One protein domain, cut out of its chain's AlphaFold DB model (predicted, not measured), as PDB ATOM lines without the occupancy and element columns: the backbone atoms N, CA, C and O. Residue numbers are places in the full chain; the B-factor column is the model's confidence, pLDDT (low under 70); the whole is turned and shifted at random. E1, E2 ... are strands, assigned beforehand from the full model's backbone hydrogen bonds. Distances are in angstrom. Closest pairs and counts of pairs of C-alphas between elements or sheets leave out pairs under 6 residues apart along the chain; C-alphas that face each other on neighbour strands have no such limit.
ATOM      1  N   ALA A 360     -10.644  -1.888 -36.897       86.56
ATOM      2  CA  ALA A 360      -9.223  -2.221 -36.879       86.56
ATOM      3  C   ALA A 360      -8.502  -1.613 -38.091       86.56
ATOM      4  O   ALA A 360      -9.031  -1.649 -39.205       86.56
ATOM      5  N   GLN A 361      -7.304  -1.063 -37.891       88.44
ATOM      6  CA  GLN A 361      -6.498  -0.444 -38.948       88.44
ATOM      7  C   GLN A 361      -5.007  -0.803 -38.815       88.44
ATOM      8  O   GLN A 361      -4.490  -0.819 -37.693       88.44
ATOM      9  N   PRO A 362      -4.298  -1.049 -39.936       89.31
ATOM     10  CA  PRO A 362      -2.846  -1.204 -39.935       89.31
ATOM     11  C   PRO A 362      -2.150   0.096 -39.525       89.31
ATOM     12  O   PRO A 362      -2.500   1.171 -40.013       89.31
ATOM     13  N   VAL A 363      -1.126  -0.010 -38.679       85.69
ATOM     14  CA  VAL A 363      -0.291   1.117 -38.241       85.69
ATOM     15  C   VAL A 363       1.197   0.765 -38.266       85.69
ATOM     16  O   VAL A 363       1.594  -0.391 -38.102       85.69
ATOM     17  N   GLY A 364       2.032   1.785 -38.473       83.81
ATOM     18  CA  GLY A 364       3.483   1.637 -38.584       83.81
ATOM     19  C   GLY A 364       3.940   0.916 -39.860       83.81
ATOM     20  O   GLY A 364       3.151   0.604 -40.751       83.81
ATOM     21  N   ASN A 365       5.245   0.658 -39.944       88.50
ATOM     22  CA  ASN A 365       5.851  -0.084 -41.052       88.50
ATOM     23  C   ASN A 365       5.836  -1.597 -40.785       88.50
ATOM     24  O   ASN A 365       5.818  -2.039 -39.635       88.50
ATOM     25  N   TRP A 366       5.923  -2.381 -41.860       88.50
ATOM     26  CA  TRP A 366       6.196  -3.815 -41.784       88.50
ATOM     27  C   TRP A 366       7.536  -4.115 -41.099       88.50
ATOM     28  O   TRP A 366       8.509  -3.380 -41.274       88.50
ATOM     29  N   SER A 367       7.588  -5.229 -40.369       90.12
ATOM     30  CA  SER A 367       8.822  -5.811 -39.841       90.12
ATOM     31  C   SER A 367       9.757  -6.323 -40.939       90.12
ATOM     32  O   SER A 367       9.362  -6.525 -42.092       90.12
ATOM     33  N   ASP A 368      10.974  -6.668 -40.526       87.19
ATOM     34  CA  ASP A 368      11.845  -7.577 -41.268       87.19
ATOM     35  C   ASP A 368      11.133  -8.918 -41.551       87.19
ATOM     36  O   ASP A 368      10.195  -9.304 -40.843       87.19
ATOM     37  N   CYS A 369      11.584  -9.655 -42.571       88.19
ATOM     38  CA  CYS A 369      11.066 -10.999 -42.835       88.19
ATOM     39  C   CYS A 369      11.558 -11.975 -41.752       88.19
ATOM     40  O   CYS A 369      12.764 -12.151 -41.566       88.19
ATOM     41  N   ILE A 370      10.628 -12.607 -41.036       88.44
ATOM     42  CA  ILE A 370      10.903 -13.483 -39.892       88.44
ATOM     43  C   ILE A 370      10.498 -14.916 -40.259       88.44
ATOM     44  O   ILE A 370       9.348 -15.184 -40.603       88.44
ATOM     45  N   LEU A 371      11.455 -15.845 -40.203       83.44
ATOM     46  CA  LEU A 371      11.209 -17.269 -40.452       83.44
ATOM     47  C   LEU A 371      10.539 -17.925 -39.224       83.44
ATOM     48  O   LEU A 371      10.900 -17.578 -38.095       83.44
ATOM     49  N   CYS A 391      17.046 -19.384 -44.569       77.00
ATOM     50  CA  CYS A 391      16.383 -18.863 -45.760       77.00
ATOM     51  C   CYS A 391      15.102 -19.644 -46.074       77.00
ATOM     52  O   CYS A 391      14.884 -20.731 -45.540       77.00
ATOM     53  N   GLY A 392      14.268 -19.104 -46.964       78.00
ATOM     54  CA  GLY A 392      12.987 -19.694 -47.345       78.00
ATOM     55  C   GLY A 392      11.803 -18.787 -47.018       78.00
ATOM     56  O   GLY A 392      11.930 -17.563 -47.005       78.00
ATOM     57  N   GLN A 393      10.639 -19.398 -46.803       83.44
ATOM     58  CA  GLN A 393       9.386 -18.696 -46.522       83.44
ATOM     59  C   GLN A 393       9.315 -18.260 -45.054       83.44
ATOM     60  O   GLN A 393       9.556 -19.052 -44.145       83.44
ATOM     61  N   GLY A 394       8.948 -17.002 -44.840       87.06
ATOM     62  CA  GLY A 394       8.678 -16.410 -43.536       87.06
ATOM     63  C   GLY A 394       7.510 -15.436 -43.610       87.06
ATOM     64  O   GLY A 394       6.826 -15.341 -44.631       87.06
ATOM     65  N   TYR A 395       7.309 -14.685 -42.534       90.12
ATOM     66  CA  TYR A 395       6.267 -13.671 -42.432       90.12
ATOM     67  C   TYR A 395       6.858 -12.335 -41.996       90.12
ATOM     68  O   TYR A 395       7.747 -12.280 -41.143       90.12
ATOM     69  N   ARG A 396       6.348 -11.249 -42.577       91.19
ATOM     70  CA  ARG A 396       6.508  -9.897 -42.041       91.19
ATOM     71  C   ARG A 396       5.225  -9.482 -41.326       91.19
ATOM     72  O   ARG A 396       4.137  -9.920 -41.692       91.19
ATOM     73  N   TYR A 397       5.374  -8.654 -40.300       91.25
ATOM     74  CA  TYR A 397       4.320  -8.264 -39.368       91.25
ATOM     75  C   TYR A 397       4.102  -6.753 -39.397       91.25
ATOM     76  O   TYR A 397       5.063  -5.993 -39.280       91.25
ATOM     77  N   GLN A 398       2.846  -6.321 -39.485       91.00
ATOM     78  CA  GLN A 398       2.427  -4.934 -39.266       91.00
ATOM     79  C   GLN A 398       1.444  -4.907 -38.092       91.00
ATOM     80  O   GLN A 398       0.638  -5.827 -37.950       91.00
ATOM     81  N   ALA A 399       1.522  -3.900 -37.222       89.69
ATOM     82  CA  ALA A 399       0.663  -3.832 -36.042       89.69
ATOM     83  C   ALA A 399      -0.753  -3.355 -36.391       89.69
ATOM     84  O   ALA A 399      -0.948  -2.558 -37.310       89.69
ATOM     85  N   MET A 400      -1.740  -3.836 -35.633       90.00
ATOM     86  CA  MET A 400      -3.140  -3.428 -35.751       90.00
ATOM     87  C   MET A 400      -3.540  -2.533 -34.581       90.00
ATOM     88  O   MET A 400      -3.480  -2.957 -33.429       90.00
ATOM     89  N   ALA A 401      -3.992  -1.317 -34.883       89.44
ATOM     90  CA  ALA A 401      -4.668  -0.435 -33.937       89.44
ATOM     91  C   ALA A 401      -6.189  -0.642 -34.012       89.44
ATOM     92  O   ALA A 401      -6.725  -0.963 -35.075       89.44
ATOM     93  N   CYS A 402      -6.891  -0.442 -32.897       89.81
ATOM     94  CA  CYS A 402      -8.350  -0.507 -32.831       89.81
ATOM     95  C   CYS A 402      -8.910   0.869 -32.468       89.81
ATOM     96  O   CYS A 402      -8.469   1.481 -31.497       89.81
ATOM     97  N   TYR A 403      -9.876   1.356 -33.246       87.31
ATOM     98  CA  TYR A 403     -10.488   2.670 -33.058       87.31
ATOM     99  C   TYR A 403     -11.990   2.556 -32.799       87.31
ATOM    100  O   TYR A 403     -12.662   1.730 -33.416       87.31
ATOM    101  N   ASP A 404     -12.526   3.398 -31.915       84.44
ATOM    102  CA  ASP A 404     -13.972   3.525 -31.711       84.44
ATOM    103  C   ASP A 404     -14.656   4.349 -32.827       84.44
ATOM    104  O   ASP A 404     -14.021   4.911 -33.725       84.44
ATOM    105  N   GLN A 405     -15.979   4.478 -32.733       81.00
ATOM    106  CA  GLN A 405     -16.807   5.283 -33.638       81.00
ATOM    107  C   GLN A 405     -16.495   6.797 -33.642       81.00
ATOM    108  O   GLN A 405     -16.941   7.506 -34.544       81.00
ATOM    109  N   ASN A 406     -15.713   7.289 -32.676       80.44
ATOM    110  CA  ASN A 406     -15.230   8.668 -32.553       80.44
ATOM    111  C   ASN A 406     -13.742   8.802 -32.975       80.44
ATOM    112  O   ASN A 406     -13.114   9.860 -32.812       80.44
ATOM    113  N   GLY A 407     -13.140   7.721 -33.486       78.38
ATOM    114  CA  GLY A 407     -11.723   7.631 -33.831       78.38
ATOM    115  C   GLY A 407     -10.786   7.764 -32.625       78.38
ATOM    116  O   GLY A 407      -9.697   8.315 -32.773       78.38
ATOM    117  N   ARG A 408     -11.219   7.383 -31.420       84.44
ATOM    118  CA  ARG A 408     -10.374   7.246 -30.224       84.44
ATOM    119  C   ARG A 408      -9.655   5.903 -30.288       84.44
ATOM    120  O   ARG A 408     -10.270   4.909 -30.670       84.44
ATOM    121  N   LEU A 409      -8.378   5.873 -29.917       85.81
ATOM    122  CA  LEU A 409      -7.623   4.627 -29.794       85.81
ATOM    123  C   LEU A 409      -8.162   3.826 -28.599       85.81
ATOM    124  O   LEU A 409      -8.345   4.380 -27.517       85.81
ATOM    125  N   VAL A 410      -8.423   2.537 -28.796       86.31
ATOM    126  CA  VAL A 410      -8.883   1.608 -27.753       86.31
ATOM    127  C   VAL A 410      -8.068   0.316 -27.794       86.31
ATOM    128  O   VAL A 410      -7.296   0.076 -28.723       86.31
ATOM    129  N   GLU A 411      -8.230  -0.534 -26.780       84.62
ATOM    130  CA  GLU A 411      -7.590  -1.850 -26.757       84.62
ATOM    131  C   GLU A 411      -7.924  -2.689 -27.999       84.62
ATOM    132  O   GLU A 411      -9.081  -2.792 -28.417       84.62
ATOM    133  N   THR A 412      -6.921  -3.385 -28.543       83.44
ATOM    134  CA  THR A 412      -7.107  -4.264 -29.707       83.44
ATOM    135  C   THR A 412      -8.077  -5.416 -29.446       83.44
ATOM    136  O   THR A 412      -8.701  -5.901 -30.382       83.44
ATOM    137  N   SER A 413      -8.249  -5.815 -28.180       81.56
ATOM    138  CA  SER A 413      -9.228  -6.806 -27.700       81.56
ATOM    139  C   SER A 413     -10.666  -6.523 -28.159       81.56
ATOM    140  O   SER A 413     -11.443  -7.459 -28.342       81.56
ATOM    141  N   ARG A 414     -11.021  -5.248 -28.376       83.00
ATOM    142  CA  ARG A 414     -12.364  -4.802 -28.783       83.00
ATOM    143  C   ARG A 414     -12.614  -4.908 -30.293       83.00
ATOM    144  O   ARG A 414     -13.740  -4.710 -30.742       83.00
ATOM    145  N   CYS A 415     -11.588  -5.246 -31.076       82.94
ATOM    146  CA  CYS A 415     -11.675  -5.456 -32.516       82.94
ATOM    147  C   CYS A 415     -11.610  -6.948 -32.890       82.94
ATOM    148  O   CYS A 415     -10.783  -7.709 -32.387       82.94
ATOM    149  N   ASN A 416     -12.413  -7.353 -33.883       76.88
ATOM    150  CA  ASN A 416     -12.406  -8.719 -34.437       76.88
ATOM    151  C   ASN A 416     -11.059  -9.131 -35.072       76.88
ATOM    152  O   ASN A 416     -10.833 -10.313 -35.310       76.88
ATOM    153  N   SER A 417     -10.183  -8.169 -35.368       74.06
ATOM    154  CA  SER A 417      -8.794  -8.387 -35.776       74.06
ATOM    155  C   SER A 417      -7.889  -7.607 -34.824       74.06
ATOM    156  O   SER A 417      -8.123  -6.421 -34.585       74.06
ATOM    157  N   HIS A 418      -6.900  -8.289 -34.250       78.00
ATOM    158  CA  HIS A 418      -6.075  -7.800 -33.149       78.00
ATOM    159  C   HIS A 418      -4.635  -8.317 -33.255       78.00
ATOM    160  O   HIS A 418      -4.376  -9.334 -33.896       78.00
ATOM    161  N   GLY A 419      -3.691  -7.625 -32.612       83.56
ATOM    162  CA  GLY A 419      -2.270  -7.959 -32.689       83.56
ATOM    163  C   GLY A 419      -1.639  -7.483 -33.997       83.56
ATOM    164  O   GLY A 419      -1.221  -6.328 -34.087       83.56
ATOM    165  N   TYR A 420      -1.560  -8.366 -34.997       88.44
ATOM    166  CA  TYR A 420      -0.798  -8.137 -36.227       88.44
ATOM    167  C   TYR A 420      -1.560  -8.552 -37.488       88.44
ATOM    168  O   TYR A 420      -2.351  -9.493 -37.462       88.44
ATOM    169  N   ILE A 421      -1.238  -7.910 -38.611       89.00
ATOM    170  CA  ILE A 421      -1.392  -8.512 -39.940       89.00
ATOM    171  C   ILE A 421      -0.090  -9.250 -40.259       89.00
ATOM    172  O   ILE A 421       1.000  -8.732 -39.999       89.00
ATOM    173  N   GLU A 422      -0.212 -10.440 -40.838       89.75
ATOM    174  CA  GLU A 422       0.901 -11.246 -41.340       89.75
ATOM    175  C   GLU A 422       0.896 -11.229 -42.874       89.75
ATOM    176  O   GLU A 422      -0.145 -11.434 -43.499       89.75
ATOM    177  N   GLU A 423       2.056 -11.023 -43.493       91.44
ATOM    178  CA  GLU A 423       2.231 -11.133 -44.945       91.44
ATOM    179  C   GLU A 423       3.401 -12.066 -45.257       91.44
ATOM    180  O   GLU A 423       4.485 -11.938 -44.682       91.44
ATOM    181  N   ALA A 424       3.184 -13.017 -46.167       87.25
ATOM    182  CA  ALA A 424       4.202 -13.985 -46.556       87.25
ATOM    183  C   ALA A 424       5.353 -13.304 -47.312       87.25
ATOM    184  O   ALA A 424       5.147 -12.592 -48.294       87.25
ATOM    185  N   CYS A 425       6.579 -13.569 -46.877       87.38
ATOM    186  CA  CYS A 425       7.809 -13.051 -47.462       87.38
ATOM    187  C   CYS A 425       8.813 -14.188 -47.687       87.38
ATOM    188  O   CYS A 425       8.678 -15.284 -47.140       87.38
ATOM    189  N   ILE A 426       9.821 -13.949 -48.528       81.75
ATOM    190  CA  ILE A 426      10.849 -14.942 -48.846       81.75
ATOM    191  C   ILE A 426      12.216 -14.330 -48.564       81.75
ATOM    192  O   ILE A 426      12.588 -13.335 -49.184       81.75
ATOM    193  N   ILE A 427      12.977 -14.950 -47.660       82.38
ATOM    194  CA  ILE A 427      14.413 -14.696 -47.532       82.38
ATOM    195  C   ILE A 427      15.103 -15.535 -48.616       82.38
ATOM    196  O   ILE A 427      15.041 -16.768 -48.546       82.38
ATOM    197  N   PRO A 428      15.720 -14.921 -49.643       77.44
ATOM    198  CA  PRO A 428      16.297 -15.666 -50.750       77.44
ATOM    199  C   PRO A 428      17.535 -16.433 -50.273       77.44
ATOM    200  O   PRO A 428      18.394 -15.886 -49.584       77.44
ATOM    201  N   CYS A 429      17.628 -17.713 -50.628       79.44
ATOM    202  CA  CYS A 429      18.715 -18.557 -50.141       79.44
ATOM    203  C   CYS A 429      20.093 -18.145 -50.695       79.44
ATOM    204  O   CYS A 429      20.181 -17.676 -51.839       79.44
ATOM    205  N   PRO A 430      21.172 -18.356 -49.911       78.50
ATOM    206  CA  PRO A 430      22.539 -18.221 -50.395       78.50
ATOM    207  C   PRO A 430      22.781 -19.206 -51.540       78.50
ATOM    208  O   PRO A 430      22.596 -20.414 -51.381       78.50
ATOM    209  N   CYS A 684      30.842 -19.460 -41.836       82.81
ATOM    210  CA  CYS A 684      30.373 -18.728 -40.667       82.81
ATOM    211  C   CYS A 684      29.286 -19.536 -39.939       82.81
ATOM    212  O   CYS A 684      28.354 -20.034 -40.573       82.81
ATOM    213  N   GLN A 685      29.397 -19.636 -38.615       81.81
ATOM    214  CA  GLN A 685      28.349 -20.146 -37.737       81.81
ATOM    215  C   GLN A 685      27.840 -19.010 -36.853       81.81
ATOM    216  O   GLN A 685      28.610 -18.152 -36.409       81.81
ATOM    217  N   LEU A 686      26.534 -19.014 -36.597       83.00
ATOM    218  CA  LEU A 686      25.849 -18.032 -35.765       83.00
ATOM    219  C   LEU A 686      25.244 -18.706 -34.528       83.00
ATOM    220  O   LEU A 686      25.059 -19.924 -34.499       83.00
ATOM    221  N   SER A 687      24.916 -17.913 -33.513       85.69
ATOM    222  CA  SER A 687      24.034 -18.354 -32.433       85.69
ATOM    223  C   SER A 687      22.603 -18.539 -32.953       85.69
ATOM    224  O   SER A 687      22.204 -17.912 -33.942       85.69
ATOM    225  N   ASP A 688      21.785 -19.315 -32.235       84.12
ATOM    226  CA  ASP A 688      20.332 -19.134 -32.322       84.12
ATOM    227  C   ASP A 688      19.969 -17.672 -31.962       84.12
ATOM    228  O   ASP A 688      20.751 -16.940 -31.336       84.12
ATOM    229  N   TRP A 689      18.792 -17.218 -32.393       85.00
ATOM    230  CA  TRP A 689      18.291 -15.889 -32.044       85.00
ATOM    231  C   TRP A 689      18.030 -15.776 -30.538       85.00
ATOM    232  O   TRP A 689      17.542 -16.716 -29.911       85.00
ATOM    233  N   SER A 690      18.291 -14.599 -29.965       89.12
ATOM    234  CA  SER A 690      17.799 -14.275 -28.628       89.12
ATOM    235  C   SER A 690      16.265 -14.354 -28.582       89.12
ATOM    236  O   SER A 690      15.606 -14.127 -29.606       89.12
ATOM    237  N   PRO A 691      15.674 -14.545 -27.389       89.81
ATOM    238  CA  PRO A 691      14.297 -14.138 -27.151       89.81
ATOM    239  C   PRO A 691      14.061 -12.698 -27.632       89.81
ATOM    240  O   PRO A 691      14.988 -11.878 -27.667       89.81
ATOM    241  N   TRP A 692      12.820 -12.395 -28.006       89.94
ATOM    242  CA  TRP A 692      12.397 -11.021 -28.261       89.94
ATOM    243  C   TRP A 692      12.519 -10.192 -26.980       89.94
ATOM    244  O   TRP A 692      12.196 -10.677 -25.896       89.94
ATOM    245  N   SER A 693      12.990  -8.952 -27.106       92.50
ATOM    246  CA  SER A 693      12.981  -7.997 -26.001       92.50
ATOM    247  C   SER A 693      11.557  -7.679 -25.551       92.50
ATOM    248  O   SER A 693      10.604  -7.790 -26.327       92.50
ATOM    249  N   GLU A 694      11.442  -7.141 -24.339       90.56
ATOM    250  CA  GLU A 694      10.282  -6.331 -23.968       90.56
ATOM    251  C   GLU A 694      10.045  -5.198 -24.979       90.56
ATOM    252  O   GLU A 694      10.948  -4.795 -25.726       90.56
ATOM    253  N   CYS A 695       8.815  -4.686 -25.018       90.06
ATOM    254  CA  CYS A 695       8.478  -3.591 -25.918       90.06
ATOM    255  C   CYS A 695       9.197  -2.294 -25.521       90.06
ATOM    256  O   CYS A 695       9.198  -1.906 -24.355       90.06
ATOM    257  N   SER A 696       9.727  -1.566 -26.507       89.44
ATOM    258  CA  SER A 696      10.395  -0.274 -26.302       89.44
ATOM    259  C   SER A 696       9.487   0.857 -25.793       89.44
ATOM    260  O   SER A 696       9.991   1.939 -25.510       89.44
ATOM    261  N   GLN A 697       8.166   0.649 -25.745       84.19
ATOM    262  CA  GLN A 697       7.163   1.564 -25.192       84.19
ATOM    263  C   GLN A 697       6.047   0.750 -24.523       84.19
ATOM    264  O   GLN A 697       5.678  -0.316 -25.011       84.19
ATOM    265  N   THR A 698       5.476   1.232 -23.419       85.19
ATOM    266  CA  THR A 698       4.394   0.520 -22.708       85.19
ATOM    267  C   THR A 698       3.026   0.664 -23.384       85.19
ATOM    268  O   THR A 698       2.167  -0.204 -23.217       85.19
ATOM    269  N   CYS A 699       2.836   1.734 -24.160       84.50
ATOM    270  CA  CYS A 699       1.633   2.057 -24.924       84.50
ATOM    271  C   CYS A 699       1.986   2.830 -26.213       84.50
ATOM    272  O   CYS A 699       3.148   3.164 -26.451       84.50
ATOM    273  N   GLY A 700       0.981   3.113 -27.044       84.00
ATOM    274  CA  GLY A 700       1.104   3.885 -28.281       84.00
ATOM    275  C   GLY A 700       1.335   3.040 -29.538       84.00
ATOM    276  O   GLY A 700       1.310   1.808 -29.507       84.00
ATOM    277  N   LEU A 701       1.528   3.720 -30.674       85.94
ATOM    278  CA  LEU A 701       1.640   3.108 -32.009       85.94
ATOM    279  C   LEU A 701       3.082   2.763 -32.436       85.94
ATOM    280  O   LEU A 701       3.278   2.088 -33.445       85.94
ATOM    281  N   THR A 702       4.096   3.256 -31.720       84.19
ATOM    282  CA  THR A 702       5.497   3.314 -32.195       84.19
ATOM    283  C   THR A 702       6.438   2.279 -31.567       84.19
ATOM    284  O   THR A 702       7.596   2.177 -31.981       84.19
ATOM    285  N   GLY A 703       5.963   1.501 -30.590       86.88
ATOM    286  CA  GLY A 703       6.763   0.511 -29.867       86.88
ATOM    287  C   GLY A 703       7.293  -0.627 -30.750       86.88
ATOM    288  O   GLY A 703       6.595  -1.126 -31.638       86.88
ATOM    289  N   LYS A 704       8.525  -1.077 -30.476       90.25
ATOM    290  CA  LYS A 704       9.161  -2.228 -31.139       90.25
ATOM    291  C   LYS A 704       9.741  -3.220 -30.133       90.25
ATOM    292  O   LYS A 704      10.225  -2.833 -29.074       90.25
ATOM    293  N   MET A 705       9.734  -4.490 -30.517       90.62
ATOM    294  CA  MET A 705      10.508  -5.575 -29.916       90.62
ATOM    295  C   MET A 705      11.705  -5.875 -30.820       90.62
ATOM    296  O   MET A 705      11.592  -5.835 -32.050       90.62
ATOM    297  N   ILE A 706      12.855  -6.172 -30.223       91.06
ATOM    298  CA  ILE A 706      14.116  -6.420 -30.929       91.06
ATOM    299  C   ILE A 706      14.685  -7.762 -30.478       91.06
ATOM    300  O   ILE A 706      14.621  -8.105 -29.299       91.06
ATOM    301  N   ARG A 707      15.285  -8.511 -31.403       91.06
ATOM    302  CA  ARG A 707      16.114  -9.679 -31.081       91.06
ATOM    303  C   ARG A 707      17.441  -9.647 -31.824       91.06
ATOM    304  O   ARG A 707      17.545  -9.058 -32.898       91.06
ATOM    305  N   ARG A 708      18.457 -10.275 -31.238       91.00
ATOM    306  CA  ARG A 708      19.851 -10.240 -31.706       91.00
ATOM    307  C   ARG A 708      20.418 -11.657 -31.789       91.00
ATOM    308  O   ARG A 708      19.947 -12.556 -31.097       91.00
ATOM    309  N   ARG A 709      21.446 -11.848 -32.611       87.56
ATOM    310  CA  ARG A 709      22.288 -13.053 -32.647       87.56
ATOM    311  C   ARG A 709      23.748 -12.664 -32.857       87.56
ATOM    312  O   ARG A 709      24.031 -11.552 -33.298       87.56
ATOM    313  N   THR A 710      24.671 -13.561 -32.535       88.06
ATOM    314  CA  THR A 710      26.117 -13.318 -32.649       88.06
ATOM    315  C   THR A 710      26.793 -14.350 -33.544       88.06
ATOM    316  O   THR A 710      26.235 -15.407 -33.835       88.06
ATOM    317  N   VAL A 711      28.009 -14.042 -34.000       88.38
ATOM    318  CA  VAL A 711      28.870 -15.001 -34.703       88.38
ATOM    319  C   VAL A 711      29.511 -15.927 -33.672       88.38
ATOM    320  O   VAL A 711      30.264 -15.464 -32.819       88.38
ATOM    321  N   THR A 712      29.224 -17.226 -33.750       86.56
ATOM    322  CA  THR A 712      29.847 -18.262 -32.906       86.56
ATOM    323  C   THR A 712      31.138 -18.795 -33.524       86.56
ATOM    324  O   THR A 712      32.067 -19.134 -32.796       86.56
ATOM    325  N   GLN A 713      31.237 -18.805 -34.857       84.12
ATOM    326  CA  GLN A 713      32.476 -19.078 -35.586       84.12
ATOM    327  C   GLN A 713      32.567 -18.165 -36.819       84.12
ATOM    328  O   GLN A 713      31.661 -18.200 -37.651       84.12
ATOM    329  N   PRO A 714      33.626 -17.348 -36.981       83.44
ATOM    330  CA  PRO A 714      33.829 -16.579 -38.204       83.44
ATOM    331  C   PRO A 714      34.208 -17.503 -39.369       83.44
ATOM    332  O   PRO A 714      34.807 -18.560 -39.170       83.44
ATOM    333  N   PHE A 715      33.889 -17.081 -40.593       82.00
ATOM    334  CA  PHE A 715      34.287 -17.812 -41.795       82.00
ATOM    335  C   PHE A 715      35.804 -17.748 -42.031       82.00
ATOM    336  O   PHE A 715      36.461 -16.782 -41.643       82.00
ATOM    337  N   GLN A 716      36.358 -18.778 -42.676       80.25
ATOM    338  CA  GLN A 716      37.786 -18.879 -43.008       80.25
ATOM    339  C   GLN A 716      37.968 -19.398 -44.439       80.25
ATOM    340  O   GLN A 716      37.158 -20.200 -44.913       80.25
ATOM    341  N   GLY A 717      39.026 -18.953 -45.124       71.19
ATOM    342  CA  GLY A 717      39.276 -19.282 -46.532       71.19
ATOM    343  C   GLY A 717      38.086 -18.922 -47.433       71.19
ATOM    344  O   GLY A 717      37.424 -17.905 -47.225       71.19
ATOM    345  N   ASP A 718      37.762 -19.799 -48.386       69.75
ATOM    346  CA  ASP A 718      36.586 -19.677 -49.266       69.75
ATOM    347  C   ASP A 718      35.271 -20.157 -48.589       69.75
ATOM    348  O   ASP A 718      34.369 -20.724 -49.218       69.75
ATOM    349  N   GLY A 719      35.170 -20.002 -47.267       71.69
ATOM    350  CA  GLY A 719      33.988 -20.333 -46.471       71.69
ATOM    351  C   GLY A 719      32.814 -19.377 -46.702       71.69
ATOM    352  O   GLY A 719      32.994 -18.247 -47.156       71.69
ATOM    353  N   ARG A 720      31.582 -19.810 -46.388       78.88
ATOM    354  CA  ARG A 720      30.409 -18.933 -46.532       78.88
ATOM    355  C   ARG A 720      30.492 -17.746 -45.553       78.88
ATOM    356  O   ARG A 720      30.589 -18.003 -44.351       78.88
ATOM    357  N   PRO A 721      30.422 -16.484 -46.024       83.38
ATOM    358  CA  PRO A 721      30.476 -15.310 -45.158       83.38
ATOM    359  C   PRO A 721      29.242 -15.196 -44.257       83.38
ATOM    360  O   PRO A 721      28.172 -15.722 -44.561       83.38
ATOM    361  N   CYS A 722      29.386 -14.473 -43.148       83.50
ATOM    362  CA  CYS A 722      28.281 -14.213 -42.230       83.50
ATOM    363  C   CYS A 722      27.219 -13.291 -42.880       83.50
ATOM    364  O   CYS A 722      27.595 -12.291 -43.499       83.50
ATOM    365  N   PRO A 723      25.909 -13.557 -42.712       82.06
ATOM    366  CA  PRO A 723      24.844 -12.635 -43.111       82.06
ATOM    367  C   PRO A 723      24.988 -11.260 -42.444       82.06
ATOM    368  O   PRO A 723      25.280 -11.180 -41.257       82.06
ATOM    369  N   ALA A 724      24.705 -10.173 -43.168       78.12
ATOM    370  CA  ALA A 724      24.777  -8.818 -42.604       78.12
ATOM    371  C   ALA A 724      23.709  -8.540 -41.520       78.12
ATOM    372  O   ALA A 724      23.895  -7.666 -40.675       78.12
ATOM    373  N   LEU A 725      22.590  -9.279 -41.527       80.75
ATOM    374  CA  LEU A 725      21.478  -9.087 -40.593       80.75
ATOM    375  C   LEU A 725      21.663  -9.924 -39.309       80.75
ATOM    376  O   LEU A 725      21.332 -11.117 -39.261       80.75
ATOM    377  N   MET A 726      22.180  -9.263 -38.270       85.81
ATOM    378  CA  MET A 726      22.387  -9.803 -36.911       85.81
ATOM    379  C   MET A 726      21.332  -9.345 -35.892       85.81
ATOM    380  O   MET A 726      21.320  -9.802 -34.749       85.81
ATOM    381  N   GLU A 727      20.434  -8.453 -36.305       88.38
ATOM    382  CA  GLU A 727      19.352  -7.884 -35.506       88.38
ATOM    383  C   GLU A 727      18.050  -7.978 -36.310       88.38
ATOM    384  O   GLU A 727      18.069  -7.812 -37.527       88.38
ATOM    385  N   GLN A 728      16.933  -8.274 -35.650       89.50
ATOM    386  CA  GLN A 728      15.595  -8.244 -36.247       89.50
ATOM    387  C   GLN A 728      14.663  -7.421 -35.366       89.50
ATOM    388  O   GLN A 728      14.710  -7.529 -34.137       89.50
ATOM    389  N   SER A 729      13.786  -6.644 -36.000       90.38
ATOM    390  CA  SER A 729      12.767  -5.846 -35.322       90.38
ATOM    391  C   SER A 729      11.358  -6.330 -35.667       90.38
ATOM    392  O   SER A 729      11.078  -6.706 -36.804       90.38
ATOM    393  N   LYS A 730      10.452  -6.304 -34.689       89.06
ATOM    394  CA  LYS A 730       9.012  -6.549 -34.862       89.06
ATOM    395  C   LYS A 730       8.240  -5.431 -34.145       89.06
ATOM    396  O   LYS A 730       8.655  -5.046 -33.052       89.06
ATOM    397  N   PRO A 731       7.165  -4.859 -34.718       90.75
ATOM    398  CA  PRO A 731       6.351  -3.886 -33.988       90.75
ATOM    399  C   PRO A 731       5.666  -4.555 -32.786       90.75
ATOM    400  O   PRO A 731       5.448  -5.766 -32.789       90.75
ATOM    401  N   CYS A 732       5.327  -3.778 -31.761       90.38
ATOM    402  CA  CYS A 732       4.596  -4.279 -30.595       90.38
ATOM    403  C   CYS A 732       3.081  -4.391 -30.844       90.38
ATOM    404  O   CYS A 732       2.562  -3.779 -31.782       90.38
ATOM    405  N   PRO A 733       2.334  -5.101 -29.975       87.75
ATOM    406  CA  PRO A 733       0.883  -4.967 -29.909       87.75
ATOM    407  C   PRO A 733       0.521  -3.546 -29.459       87.75
ATOM    408  O   PRO A 733       1.020  -3.077 -28.434       87.75
ATOM    409  N   VAL A 734      -0.355  -2.873 -30.205       88.69
ATOM    410  CA  VAL A 734      -0.818  -1.517 -29.876       88.69
ATOM    411  C   VAL A 734      -1.624  -1.527 -28.577       88.69
ATOM    412  O   VAL A 734      -2.505  -2.367 -28.388       88.69
ATOM    413  N   LYS A 735      -1.372  -0.545 -27.706       87.75
ATOM    414  CA  LYS A 735      -2.203  -0.248 -26.530       87.75
ATOM    415  C   LYS A 735      -2.498   1.255 -26.465       87.75
ATOM    416  O   LYS A 735      -1.603   2.034 -26.792       87.75
ATOM    417  N   PRO A 736      -3.698   1.686 -26.042       87.62
ATOM    418  CA  PRO A 736      -3.978   3.101 -25.800       87.62
ATOM    419  C   PRO A 736      -3.065   3.670 -24.700       87.62
ATOM    420  O   PRO A 736      -2.805   2.992 -23.707       87.62
TER     421      PRO A 736
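Overview. This is residues 360 to 371, 391 to 430 and 684 to 736 of the 956 residues of the protein "thrombospondin type-1 domain-containing protein 7A" of Tursiops truncatus (UniProt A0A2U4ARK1). Little regular structure makes a thin rod: hairpin E2-E3 with short E1 beside E2, next to a ladder of E4 and E6, loops 404 to 419 and 714 to 726 reaching opposite ends. The 105 printed residues hold six named strands, E1 to E6 in order, and no named helix; the class is all strand, with 37 residues in named elements. Sheets E1 - E2 - E3 and E4 - E6 are antiparallel. The whole is loose, radius of gyration of the C-alphas 17.3 A, spanning 63 by 25 by 16 A.

Along the chain. E1, residues 360 to 363, begins at C-alpha 360 (-9.223, -2.221, -36.879). E2 is 392 to 403, 35.4 A; E3, 420 to 427, 20.1 A, bends by 55 degrees at 424. E4 is 704 to 708, E5 711 to 713; E6, 727 to 731, ends at C-alpha 731 (6.351, -3.886, -33.988).

Arrangement. Within hydrogen-bond range are N 361 and O 401 of E1-E2, 2.9 A, N 394 and O 425 of E2-E3, 2.9 A, and N 705 and O 730 of E4-E6, 2.8 A. The closest C-alphas of E2 and E6, Ala 399 and Pro 731, are 6.0 A apart. E5 pairs with no named strand.

Size, cuts and confidence. Residues 372 to 390 and 431 to 683 are not printed; C-alpha gaps are 7.6 A and 12.5 A. Links E2 to E3 and E5 to E6 are long. Residue 718 alone has pLDDT under 70.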